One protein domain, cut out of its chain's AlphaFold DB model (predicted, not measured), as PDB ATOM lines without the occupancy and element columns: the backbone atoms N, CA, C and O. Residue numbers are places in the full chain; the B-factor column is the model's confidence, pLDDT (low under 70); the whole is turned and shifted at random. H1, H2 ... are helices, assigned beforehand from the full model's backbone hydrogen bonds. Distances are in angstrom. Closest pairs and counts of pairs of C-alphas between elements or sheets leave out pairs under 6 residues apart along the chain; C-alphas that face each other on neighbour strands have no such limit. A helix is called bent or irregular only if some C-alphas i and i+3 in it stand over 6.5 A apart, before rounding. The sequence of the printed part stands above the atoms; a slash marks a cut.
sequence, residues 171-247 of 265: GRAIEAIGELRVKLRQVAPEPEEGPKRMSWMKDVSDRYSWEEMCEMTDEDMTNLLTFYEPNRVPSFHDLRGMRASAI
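What this domain is: This is residues 171 to 247 of the 265 residues of the protein "Precorrin-2 dehydrogenase" of Podospora comata (UniProt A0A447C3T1). Two long helices, H1 and H2, run opposite ways as a splayed, loosely joined hairpin, and after the far end of H2 the chain folds back through two short helices, H3 and H4, that pack on H1, and a third, H5, that stays apart from H1. H3 packs on the first part of H1, H4 on its later part, and H5 packs on H4, beyond it from H1; the link of residues 226 to 235 between H4 and H5 makes a loop that runs out and folds back. The printed part has 77 residues, with five named helices in the order H1, H2, H3, H4, H5 and no named strand: the class is all helix. It is compact, with a radius of gyration of the C-alphas of 11.9 A, and spans 34 by 28 by 18 A.

Where its parts are: H1, residues 171 to 187, begins with C-alpha 171 at (-32.462, 46.266, 33.628) and is 24.9 A long from first to last C-alpha. H2, residues 191 to 207, measures 25.1 A and ends with C-alpha 207 at (-29.220, 58.172, 20.005). H2 is irregular: C-alphas 192 and 195 are 7.2 A apart. H3 is residues 210 to 214, 6.2 A. H4 is residues 218 to 225, 10.7 A. H5 is residues 236 to 242, 9.9 A, and ends with C-alpha 242 at (-41.356, 49.292, 10.533).

How they stand to each other: H1 is the hub, the helix that touches most others: H2, H3 and H4. H1 and H2, a helical hairpin, only just touch, with 3 pairs of C-alphas within 8 A; the closest C-alphas are those of Leu 184 and Arg 197, 7.3 A apart. They run opposite ways at a shallow tilt of 33 degrees, only just short of steep. H1 touches H3 with residues 171 to 177 alone, closest at the C-alphas of Ala 173 and Cys 214, 4.2 A. H1 touches H4 with residues 180 to 187 alone, and only just, with 3 pairs of C-alphas within 8 A; the closest are those of Leu 180 and Met 221, 6.0 A. H1 and H4 run the same way at a steep tilt of 51 degrees. H4 touches H5 about perpendicular, at 77 degrees, with the C-alphas of Asp 220 and Leu 239 closest at 5.9 A. The helix packing is only just mostly crossed, with 1 of 3 tilted pairs at a shallow tilt. H3 and H5 are close but not clearly touching, while H2 is apart from H3, H4 and H5. Every O i to N i+4 pair is within hydrogen-bond range in H1, H3, H4 and H5; in H2, 11 of 13 are.

The domain as a whole: The two C-alphas farthest apart are those of Glu 192 and Ile 247, 35.9 A. The printed part has no cut. The links H1 to H2, H2 to H3 and H3 to H4 are tight, and H4 to H5 is short. The mean pLDDT of the printed part is 93.2, and residues 244 to 247 are under 70.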
ATOM      1  N   GLY A 171     -33.165  47.522  33.890       93.75
ATOM      2  CA  GLY A 171     -32.462  46.266  33.628       93.75
ATOM      3  C   GLY A 171     -32.660  45.748  32.198       93.75
ATOM      4  O   GLY A 171     -31.691  45.330  31.561       93.75
ATOM      5  N   ARG A 172     -33.879  45.859  31.651       93.94
ATOM      6  CA  ARG A 172     -34.219  45.410  30.292       93.94
ATOM      7  C   ARG A 172     -33.463  46.171  29.208       93.94
ATOM      8  O   ARG A 172     -33.070  45.555  28.223       93.94
ATOM      9  N   ALA A 173     -33.200  47.468  29.383       94.06
ATOM     10  CA  ALA A 173     -32.406  48.233  28.417       94.06
ATOM     11  C   ALA A 173     -30.990  47.654  28.247       94.06
ATOM     12  O   ALA A 173     -30.477  47.558  27.132       94.06
ATOM     13  N   ILE A 174     -30.363  47.216  29.344       94.88
ATOM     14  CA  ILE A 174     -29.032  46.591  29.302       94.88
ATOM     15  C   ILE A 174     -29.094  45.248  28.572       94.88
ATOM     16  O   ILE A 174     -28.222  44.959  27.749       94.88
ATOM     17  N   GLU A 175     -30.116  44.437  28.853       95.25
ATOM     18  CA  GLU A 175     -30.335  43.161  28.165       95.25
ATOM     19  C   GLU A 175     -30.554  43.371  26.666       95.25
ATOM     20  O   GLU A 175     -29.879  42.728  25.867       95.25
ATOM     21  N   ALA A 176     -31.393  44.336  26.283       94.81
ATOM     22  CA  ALA A 176     -31.689  44.668  24.894       94.81
ATOM     23  C   ALA A 176     -30.426  45.060  24.112       94.81
ATOM     24  O   ALA A 176     -30.161  44.548  23.024       94.81
ATOM     25  N   ILE A 177     -29.585  45.920  24.692       95.25
ATOM     26  CA  ILE A 177     -28.294  46.286  24.096       95.25
ATOM     27  C   ILE A 177     -27.346  45.079  24.026       95.25
ATOM     28  O   ILE A 177     -26.573  44.953  23.071       95.25
ATOM     29  N   GLY A 178     -27.385  44.182  25.011       96.06
ATOM     30  CA  GLY A 178     -26.637  42.924  24.997       96.06
ATOM     31  C   GLY A 178     -27.069  41.993  23.860       96.06
ATOM     32  O   GLY A 178     -26.223  41.520  23.102       96.06
ATOM     33  N   GLU A 179     -28.374  41.780  23.708       96.94
ATOM     34  CA  GLU A 179     -29.001  40.998  22.636       96.94
ATOM     35  C   GLU A 179     -28.644  41.566  21.259       96.94
ATOM     36  O   GLU A 179     -28.153  40.834  20.395       96.94
ATOM     37  N   LEU A 180     -28.777  42.885  21.079       97.38
ATOM     38  CA  LEU A 180     -28.404  43.570  19.841       97.38
ATOM     39  C   LEU A 180     -26.923  43.363  19.502       97.38
ATOM     40  O   LEU A 180     -26.595  43.082  18.351       97.38
ATOM     41  N   ARG A 181     -26.015  43.426  20.488       97.00
ATOM     42  CA  ARG A 181     -24.580  43.148  20.273       97.00
ATOM     43  C   ARG A 181     -24.331  41.717  19.806       97.00
ATOM     44  O   ARG A 181     -23.427  41.502  18.999       97.00
ATOM     45  N   VAL A 182     -25.079  40.745  20.327       97.38
ATOM     46  CA  VAL A 182     -24.971  39.342  19.903       97.38
ATOM     47  C   VAL A 182     -25.469  39.185  18.467       97.38
ATOM     48  O   VAL A 182     -24.734  38.645  17.645       97.38
ATOM     49  N   LYS A 183     -26.650  39.721  18.139       97.62
ATOM     50  CA  LYS A 183     -27.203  39.682  16.775       97.62
ATOM     51  C   LYS A 183     -26.307  40.410  15.768       97.62
ATOM     52  O   LYS A 183     -26.037  39.886  14.694       97.62
ATOM     53  N   LEU A 184     -25.752  41.566  16.135       97.38
ATOM     54  CA  LEU A 184     -24.833  42.317  15.278       97.38
ATOM     55  C   LEU A 184     -23.574  41.511  14.925       97.38
ATOM     56  O   LEU A 184     -23.104  41.569  13.794       97.38
ATOM     57  N   ARG A 185     -23.039  40.723  15.867       96.69
ATOM     58  CA  ARG A 185     -21.917  39.809  15.587       96.69
ATOM     59  C   ARG A 185     -22.295  38.658  14.656       96.69
ATOM     60  O   ARG A 185     -21.404  38.089  14.049       96.69
ATOM     61  N   GLN A 186     -23.571  38.291  14.562       96.38
ATOM     62  CA  GLN A 186     -24.030  37.278  13.607       96.38
ATOM     63  C   GLN A 186     -24.157  37.863  12.196       96.38
ATOM     64  O   GLN A 186     -23.793  37.196  11.237       96.38
ATOM     65  N   VAL A 187     -24.633  39.110  12.078       94.94
ATOM     66  CA  VAL A 187     -24.760  39.823  10.792       94.94
ATOM     67  C   VAL A 187     -23.393  40.201  10.219       94.94
ATOM     68  O   VAL A 187     -23.167  40.059   9.024       94.94
ATOM     69  N   ALA A 188     -22.475  40.647  11.076       95.56
ATOM     70  CA  ALA A 188     -21.121  41.040  10.707       95.56
ATOM     71  C   ALA A 188     -20.112  40.252  11.562       95.56
ATOM     72  O   ALA A 188     -19.679  40.763  12.601       95.56
ATOM     73  N   PRO A 189     -19.775  39.001  11.189       95.94
ATOM     74  CA  PRO A 189     -18.944  38.112  12.007       95.94
ATOM     75  C   PRO A 189     -17.448  38.415  11.921       95.94
ATOM     76  O   PRO A 189     -16.718  38.138  12.876       95.94
ATOM     77  N   GLU A 190     -17.002  39.014  10.817       96.88
ATOM     78  CA  GLU A 190     -15.581  39.199  10.533       96.88
ATOM     79  C   GLU A 190     -14.882  40.050  11.618       96.88
ATOM     80  O   GLU A 190     -15.455  41.034  12.121       96.88
ATOM     81  N   PRO A 191     -13.661  39.682  12.055       93.31
ATOM     82  CA  PRO A 191     -12.912  40.439  13.058       93.31
ATOM     83  C   PRO A 191     -12.680  41.909  12.678       93.31
ATOM     84  O   PRO A 191     -12.719  42.781  13.553       93.31
ATOM     85  N   GLU A 192     -12.500  42.187  11.388       96.12
ATOM     86  CA  GLU A 192     -12.233  43.507  10.807       96.12
ATOM     87  C   GLU A 192     -13.407  44.475  11.001       96.12
ATOM     88  O   GLU A 192     -13.197  45.678  11.144       96.12
ATOM     89  N   GLU A 193     -14.633  43.956  11.123       95.62
ATOM     90  CA  GLU A 193     -15.837  44.744  11.413       95.62
ATOM     91  C   GLU A 193     -15.883  45.218  12.880       95.62
ATOM     92  O   GLU A 193     -16.734  46.023  13.264       95.62
ATOM     93  N   GLY A 194     -14.960  44.761  13.736       96.19
ATOM     94  CA  GLY A 194     -14.896  45.091  15.163       96.19
ATOM     95  C   GLY A 194     -14.990  46.589  15.483       96.19
ATOM     96  O   GLY A 194     -15.881  46.972  16.252       96.19
ATOM     97  N   PRO A 195     -14.130  47.449  14.904       97.25
ATOM     98  CA  PRO A 195     -14.201  48.897  15.090       97.25
ATOM     99  C   PRO A 195     -15.529  49.505  14.619       97.25
ATOM    100  O   PRO A 195     -16.107  50.319  15.341       97.25
ATOM    101  N   LYS A 196     -16.063  49.069  13.465       97.50
ATOM    102  CA  LYS A 196     -17.354  49.546  12.935       97.50
ATOM    103  C   LYS A 196     -18.508  49.142  13.852       97.50
ATOM    104  O   LYS A 196     -19.300  49.998  14.232       97.50
ATOM    105  N   ARG A 197     -18.572  47.876  14.296       97.62
ATOM    106  CA  ARG A 197     -19.568  47.400  15.280       97.62
ATOM    107  C   ARG A 197     -19.524  48.225  16.564       97.62
ATOM    108  O   ARG A 197     -20.569  48.574  17.101       97.62
ATOM    109  N   MET A 198     -18.327  48.531  17.069       97.00
ATOM    110  CA  MET A 198     -18.168  49.321  18.290       97.00
ATOM    111  C   MET A 198     -18.652  50.762  18.107       97.00
ATOM    112  O   MET A 198     -19.394  51.250  18.957       97.00
ATOM    113  N   SER A 199     -18.258  51.414  17.009       97.69
ATOM    114  CA  SER A 199     -18.697  52.775  16.689       97.69
ATOM    115  C   SER A 199     -20.210  52.842  16.505       97.69
ATOM    116  O   SER A 199     -20.865  53.656  17.139       97.69
ATOM    117  N   TRP A 200     -20.784  51.932  15.720       98.12
ATOM    118  CA  TRP A 200     -22.220  51.925  15.457       98.12
ATOM    119  C   TRP A 200     -23.041  51.619  16.718       98.12
ATOM    120  O   TRP A 200     -24.036  52.283  16.983       98.12
ATOM    121  N   MET A 201     -22.596  50.685  17.571       97.44
ATOM    122  CA  MET A 201     -23.247  50.441  18.867       97.44
ATOM    123  C   MET A 201     -23.179  51.652  19.801       97.44
ATOM    124  O   MET A 201     -24.103  51.852  20.587       97.44
ATOM    125  N   LYS A 202     -22.100  52.444  19.739       97.06
ATOM    126  CA  LYS A 202     -22.022  53.718  20.456       97.06
ATOM    127  C   LYS A 202     -23.072  54.685  19.915       97.06
ATOM    128  O   LYS A 202     -23.827  55.225  20.712       97.06
ATOM    129  N   ASP A 203     -23.178  54.833  18.598       97.19
ATOM    130  CA  ASP A 203     -24.169  55.721  17.980       97.19
ATOM    131  C   ASP A 203     -25.610  55.304  18.329       97.19
ATOM    132  O   ASP A 203     -26.457  56.159  18.576       97.19
ATOM    133  N   VAL A 204     -25.889  53.996  18.424       96.38
ATOM    134  CA  VAL A 204     -27.172  53.467  18.926       96.38
ATOM    135  C   VAL A 204     -27.408  53.883  20.378       96.38
ATOM    136  O   VAL A 204     -28.486  54.378  20.707       96.38
ATOM    137  N   SER A 205     -26.410  53.703  21.249       94.50
ATOM    138  CA  SER A 205     -26.512  54.059  22.669       94.50
ATOM    139  C   SER A 205     -26.624  55.566  22.919       94.50
ATOM    140  O   SER A 205     -27.300  55.962  23.862       94.50
ATOM    141  N   ASP A 206     -25.991  56.390  22.086       95.19
ATOM    142  CA  ASP A 206     -26.041  57.851  22.189       95.19
ATOM    143  C   ASP A 206     -27.353  58.421  21.616       95.19
ATOM    144  O   ASP A 206     -27.768  59.519  21.992       95.19
ATOM    145  N   ARG A 207     -28.011  57.698  20.694       95.75
ATOM    146  CA  ARG A 207     -29.220  58.172  20.005       95.75
ATOM    147  C   ARG A 207     -30.524  57.847  20.726       95.75
ATOM    148  O   ARG A 207     -31.427  58.679  20.673       95.75
ATOM    149  N   TYR A 208     -30.654  56.665  21.323       95.94
ATOM    150  CA  TYR A 208     -31.902  56.257  21.978       95.94
ATOM    151  C   TYR A 208     -31.938  56.659  23.448       95.94
ATOM    152  O   TYR A 208     -30.922  56.629  24.142       95.94
ATOM    153  N   SER A 209     -33.121  57.028  23.934       94.19
ATOM    154  CA  SER A 209     -33.325  57.249  25.365       94.19
ATOM    155  C   SER A 209     -33.333  55.920  26.126       94.19
ATOM    156  O   SER A 209     -33.481  54.840  25.548       94.19
ATOM    157  N   TRP A 210     -33.182  55.978  27.450       91.31
ATOM    158  CA  TRP A 210     -33.236  54.772  28.278       91.31
ATOM    159  C   TRP A 210     -34.618  54.117  28.226       91.31
ATOM    160  O   TRP A 210     -34.708  52.893  28.196       91.31
ATOM    161  N   GLU A 211     -35.682  54.915  28.159       93.12
ATOM    162  CA  GLU A 211     -37.064  54.462  27.991       93.12
ATOM    163  C   GLU A 211     -37.250  53.734  26.655       93.12
ATOM    164  O   GLU A 211     -37.783  52.628  26.626       93.12
ATOM    165  N   GLU A 212     -36.741  54.301  25.557       94.69
ATOM    166  CA  GLU A 212     -36.784  53.660  24.238       94.69
ATOM    167  C   GLU A 212     -36.042  52.318  24.241       94.69
ATOM    168  O   GLU A 212     -36.565  51.322  23.741       94.69
ATOM    169  N   MET A 213     -34.861  52.250  24.869       94.38
ATOM    170  CA  MET A 213     -34.119  50.993  25.013       94.38
ATOM    171  C   MET A 213     -34.860  49.964  25.876       94.38
ATOM    172  O   MET A 213     -34.789  48.772  25.583       94.38
ATOM    173  N   CYS A 214     -35.579  50.392  26.920       93.31
ATOM    174  CA  CYS A 214     -36.404  49.494  27.737       93.31
ATOM    175  C   CYS A 214     -37.547  48.870  26.921       93.31
ATOM    176  O   CYS A 214     -37.920  47.722  27.159       93.31
ATOM    177  N   GLU A 215     -38.090  49.612  25.955       93.44
ATOM    178  CA  GLU A 215     -39.217  49.201  25.110       93.44
ATOM    179  C   GLU A 215     -38.788  48.515  23.797       93.44
ATOM    180  O   GLU A 215     -39.640  48.184  22.964       93.44
ATOM    181  N   MET A 216     -37.483  48.301  23.600       94.12
ATOM    182  CA  MET A 216     -36.922  47.683  22.399       94.12
ATOM    183  C   MET A 216     -37.256  46.188  22.323       94.12
ATOM    184  O   MET A 216     -36.903  45.388  23.202       94.12
ATOM    185  N   THR A 217     -37.928  45.811  21.238       95.06
ATOM    186  CA  THR A 217     -38.336  44.434  20.942       95.06
ATOM    187  C   THR A 217     -37.311  43.719  20.061       95.06
ATOM    188  O   THR A 217     -36.421  44.336  19.476       95.06
ATOM    189  N   ASP A 218     -37.449  42.398  19.933       95.44
ATOM    190  CA  ASP A 218     -36.622  41.603  19.016       95.44
ATOM    191  C   ASP A 218     -36.797  42.025  17.543       95.44
ATOM    192  O   ASP A 218     -35.836  42.060  16.769       95.44
ATOM    193  N   GLU A 219     -38.022  42.410  17.173       95.75
ATOM    194  CA  GLU A 219     -38.349  42.944  15.851       95.75
ATOM    195  C   GLU A 219     -37.654  44.288  15.603       95.75
ATOM    196  O   GLU A 219     -37.040  44.466  14.552       95.75
ATOM    197  N   ASP A 220     -37.657  45.202  16.583       95.94
ATOM    198  CA  ASP A 220     -36.924  46.469  16.463       95.94
ATOM    199  C   ASP A 220     -35.437  46.235  16.243       95.94
ATOM    200  O   ASP A 220     -34.834  46.908  15.415       95.94
ATOM    201  N   MET A 221     -34.837  45.289  16.974       96.56
ATOM    202  CA  MET A 221     -33.422  44.954  16.805       96.56
ATOM    203  C   MET A 221     -33.153  44.417  15.405       96.56
ATOM    204  O   MET A 221     -32.173  44.807  14.778       96.56
ATOM    205  N   THR A 222     -34.028  43.545  14.907       96.00
ATOM    206  CA  THR A 222     -33.916  42.975  13.560       96.00
ATOM    207  C   THR A 222     -34.011  44.066  12.493       96.00
ATOM    208  O   THR A 222     -33.156  44.131  11.611       96.00
ATOM    209  N   ASN A 223     -34.967  44.985  12.629       96.25
ATOM    210  CA  ASN A 223     -35.117  46.147  11.753       96.25
ATOM    211  C   ASN A 223     -33.926  47.108  11.862       96.25
ATOM    212  O   ASN A 223     -33.426  47.607  10.863       96.25
ATOM    213  N   LEU A 224     -33.423  47.351  13.067       96.94
ATOM    214  CA  LEU A 224     -32.286  48.232  13.304       96.94
ATOM    215  C   LEU A 224     -31.006  47.706  12.639       96.94
ATOM    216  O   LEU A 224     -30.235  48.488  12.081       96.94
ATOM    217  N   LEU A 225     -30.798  46.389  12.629       97.38
ATOM    218  CA  LEU A 225     -29.636  45.768  11.992       97.38
ATOM    219  C   LEU A 225     -29.587  45.983  10.474       97.38
ATOM    220  O   LEU A 225     -28.489  45.996   9.916       97.38
ATOM    221  N   THR A 226     -30.713  46.250   9.798       96.56
ATOM    222  CA  THR A 226     -30.700  46.581   8.359       96.56
ATOM    223  C   THR A 226     -29.998  47.911   8.067       96.56
ATOM    224  O   THR A 226     -29.619  48.175   6.927       96.56
ATOM    225  N   PHE A 227     -29.798  48.755   9.084       96.81
ATOM    226  CA  PHE A 227     -29.096  50.036   8.975       96.81
ATOM    227  C   PHE A 227     -27.606  49.953   9.338       96.81
ATOM    228  O   PHE A 227     -26.906  50.970   9.285       96.81
ATOM    229  N   TYR A 228     -27.095  48.755   9.647       97.38
ATOM    230  CA  TYR A 228     -25.677  48.559   9.936       97.38
ATOM    231  C   TYR A 228     -24.782  48.786   8.709       97.38
ATOM    232  O   TYR A 228     -23.808  49.533   8.793       97.38
ATOM    233  N   GLU A 229     -25.127  48.200   7.554       94.75
ATOM    234  CA  GLU A 229     -24.352  48.384   6.317       94.75
ATOM    235  C   GLU A 229     -24.298  49.851   5.858       94.75
ATOM    236  O   GLU A 229     -23.197  50.363   5.647       94.75
ATOM    237  N   PRO A 230     -25.428  50.592   5.827       95.19
ATOM    238  CA  PRO A 230     -25.423  52.039   5.602       95.19
ATOM    239  C   PRO A 230     -24.691  52.867   6.672       95.19
ATOM    240  O   PRO A 230     -24.578  54.082   6.513       95.19
ATOM    241  N   ASN A 231     -24.253  52.245   7.772       96.19
ATOM    242  CA  ASN A 231     -23.633  52.880   8.931       96.19
ATOM    243  C   ASN A 231     -24.454  54.062   9.476       96.19
ATOM    244  O   ASN A 231     -23.938  55.153   9.729       96.19
ATOM    245  N   ARG A 232     -25.764  53.847   9.627       95.62
ATOM    246  CA  ARG A 232     -26.714  54.838  10.142       95.62
ATOM    247  C   ARG A 232     -27.510  54.244  11.295       95.62
ATOM    248  O   ARG A 232     -27.770  53.048  11.326       95.62
ATOM    249  N   VAL A 233     -27.952  55.099  12.212       96.88
ATOM    250  CA  VAL A 233     -28.927  54.740  13.245       96.88
ATOM    251  C   VAL A 233     -30.224  55.523  12.981       96.88
ATOM    252  O   VAL A 233     -30.202  56.760  13.032       96.88
ATOM    253  N   PRO A 234     -31.343  54.861  12.624       96.00
ATOM    254  CA  PRO A 234     -32.635  55.520  12.424       96.00
ATOM    255  C   PRO A 234     -33.199  56.050  13.753       96.00
ATOM    256  O   PRO A 234     -32.694  55.721  14.829       96.00
ATOM    257  N   SER A 235     -34.231  56.901  13.717       95.62
ATOM    258  CA  SER A 235     -34.935  57.246  14.963       95.62
ATOM    259  C   SER A 235     -35.727  56.043  15.484       95.62
ATOM    260  O   SER A 235     -36.108  55.166  14.709       95.62
ATOM    261  N   PHE A 236     -35.999  55.997  16.790       93.12
ATOM    262  CA  PHE A 236     -36.803  54.910  17.351       93.12
ATOM    263  C   PHE A 236     -38.246  54.937  16.823       93.12
ATOM    264  O   PHE A 236     -38.864  53.894  16.624       93.12
ATOM    265  N   HIS A 237     -38.765  56.130  16.511       92.69
ATOM    266  CA  HIS A 237     -40.037  56.301  15.811       92.69
ATOM    267  C   HIS A 237     -40.041  55.603  14.441       92.69
ATOM    268  O   HIS A 237     -40.999  54.902  14.121       92.69
ATOM    269  N   ASP A 238     -38.967  55.741  13.657       92.44
ATOM    270  CA  ASP A 238     -38.853  55.072  12.353       92.44
ATOM    271  C   ASP A 238     -38.842  53.546  12.518       92.44
ATOM    272  O   ASP A 238     -39.564  52.854  11.803       92.44
ATOM    273  N   LEU A 239     -38.101  53.020  13.506       92.06
ATOM    274  CA  LEU A 239     -38.094  51.582  13.820       92.06
ATOM    275  C   LEU A 239     -39.483  51.069  14.199       92.06
ATOM    276  O   LEU A 239     -39.914  50.025  13.711       92.06
ATOM    277  N   ARG A 240     -40.222  51.824  15.019       90.31
ATOM    278  CA  ARG A 240     -41.605  51.484  15.373       90.31
ATOM    279  C   ARG A 240     -42.528  51.481  14.163       90.31
ATOM    280  O   ARG A 240     -43.390  50.613  14.076       90.31
ATOM    281  N   GLY A 241     -42.334  52.411  13.231       90.88
ATOM    282  CA  GLY A 241     -43.062  52.441  11.963       90.88
ATOM    283  C   GLY A 241     -42.842  51.182  11.118       90.88
ATOM    284  O   GLY A 241     -43.755  50.752  10.417       90.88
ATOM    285  N   MET A 242     -41.675  50.542  11.235       91.12
ATOM    286  CA  MET A 242     -41.356  49.292  10.533       91.12
ATOM    287  C   MET A 242     -42.044  48.051  11.132       91.12
ATOM    288  O   MET A 242     -42.124  47.038  10.448       91.12
ATOM    289  N   ARG A 243     -42.594  48.113  12.358       84.81
ATOM    290  CA  ARG A 243     -43.263  46.960  13.006       84.81
ATOM    291  C   ARG A 243     -44.545  46.497  12.289       84.81
ATOM    292  O   ARG A 243     -45.005  45.375  12.462       84.81
ATOM    293  N   ALA A 244     -45.180  47.375  11.510       62.59
ATOM    294  CA  ALA A 244     -46.468  47.094  10.861       62.59
ATOM    295  C   ALA A 244     -46.338  46.625   9.400       62.59
ATOM    296  O   ALA A 244     -47.222  45.927   8.901       62.59
ATOM    297  N   SER A 245     -45.234  46.953   8.717       56.38
ATOM    298  CA  SER A 245     -45.042  46.576   7.311       56.38
ATOM    299  C   SER A 245     -44.844  45.069   7.123       56.38
ATOM    300  O   SER A 245     -45.183  44.546   6.065       56.38
ATOM    301  N   ALA A 246     -44.390  44.342   8.150       50.66
ATOM    302  CA  ALA A 246     -44.279  42.883   8.116       50.66
ATOM    303  C   ALA A 246     -45.650  42.170   8.122       50.66
ATOM    304  O   ALA A 246     -45.812  41.141   7.467       50.66
ATOM    305  N   ILE A 247     -46.661  42.725   8.805       50.88
ATOM    306  CA  ILE A 247     -48.018  42.144   8.862       50.88
ATOM    307  C   ILE A 247     -48.786  42.407   7.559       50.88
ATOM    308  O   ILE A 247     -49.516  41.533   7.091       50.88
TER     309      ILE A 247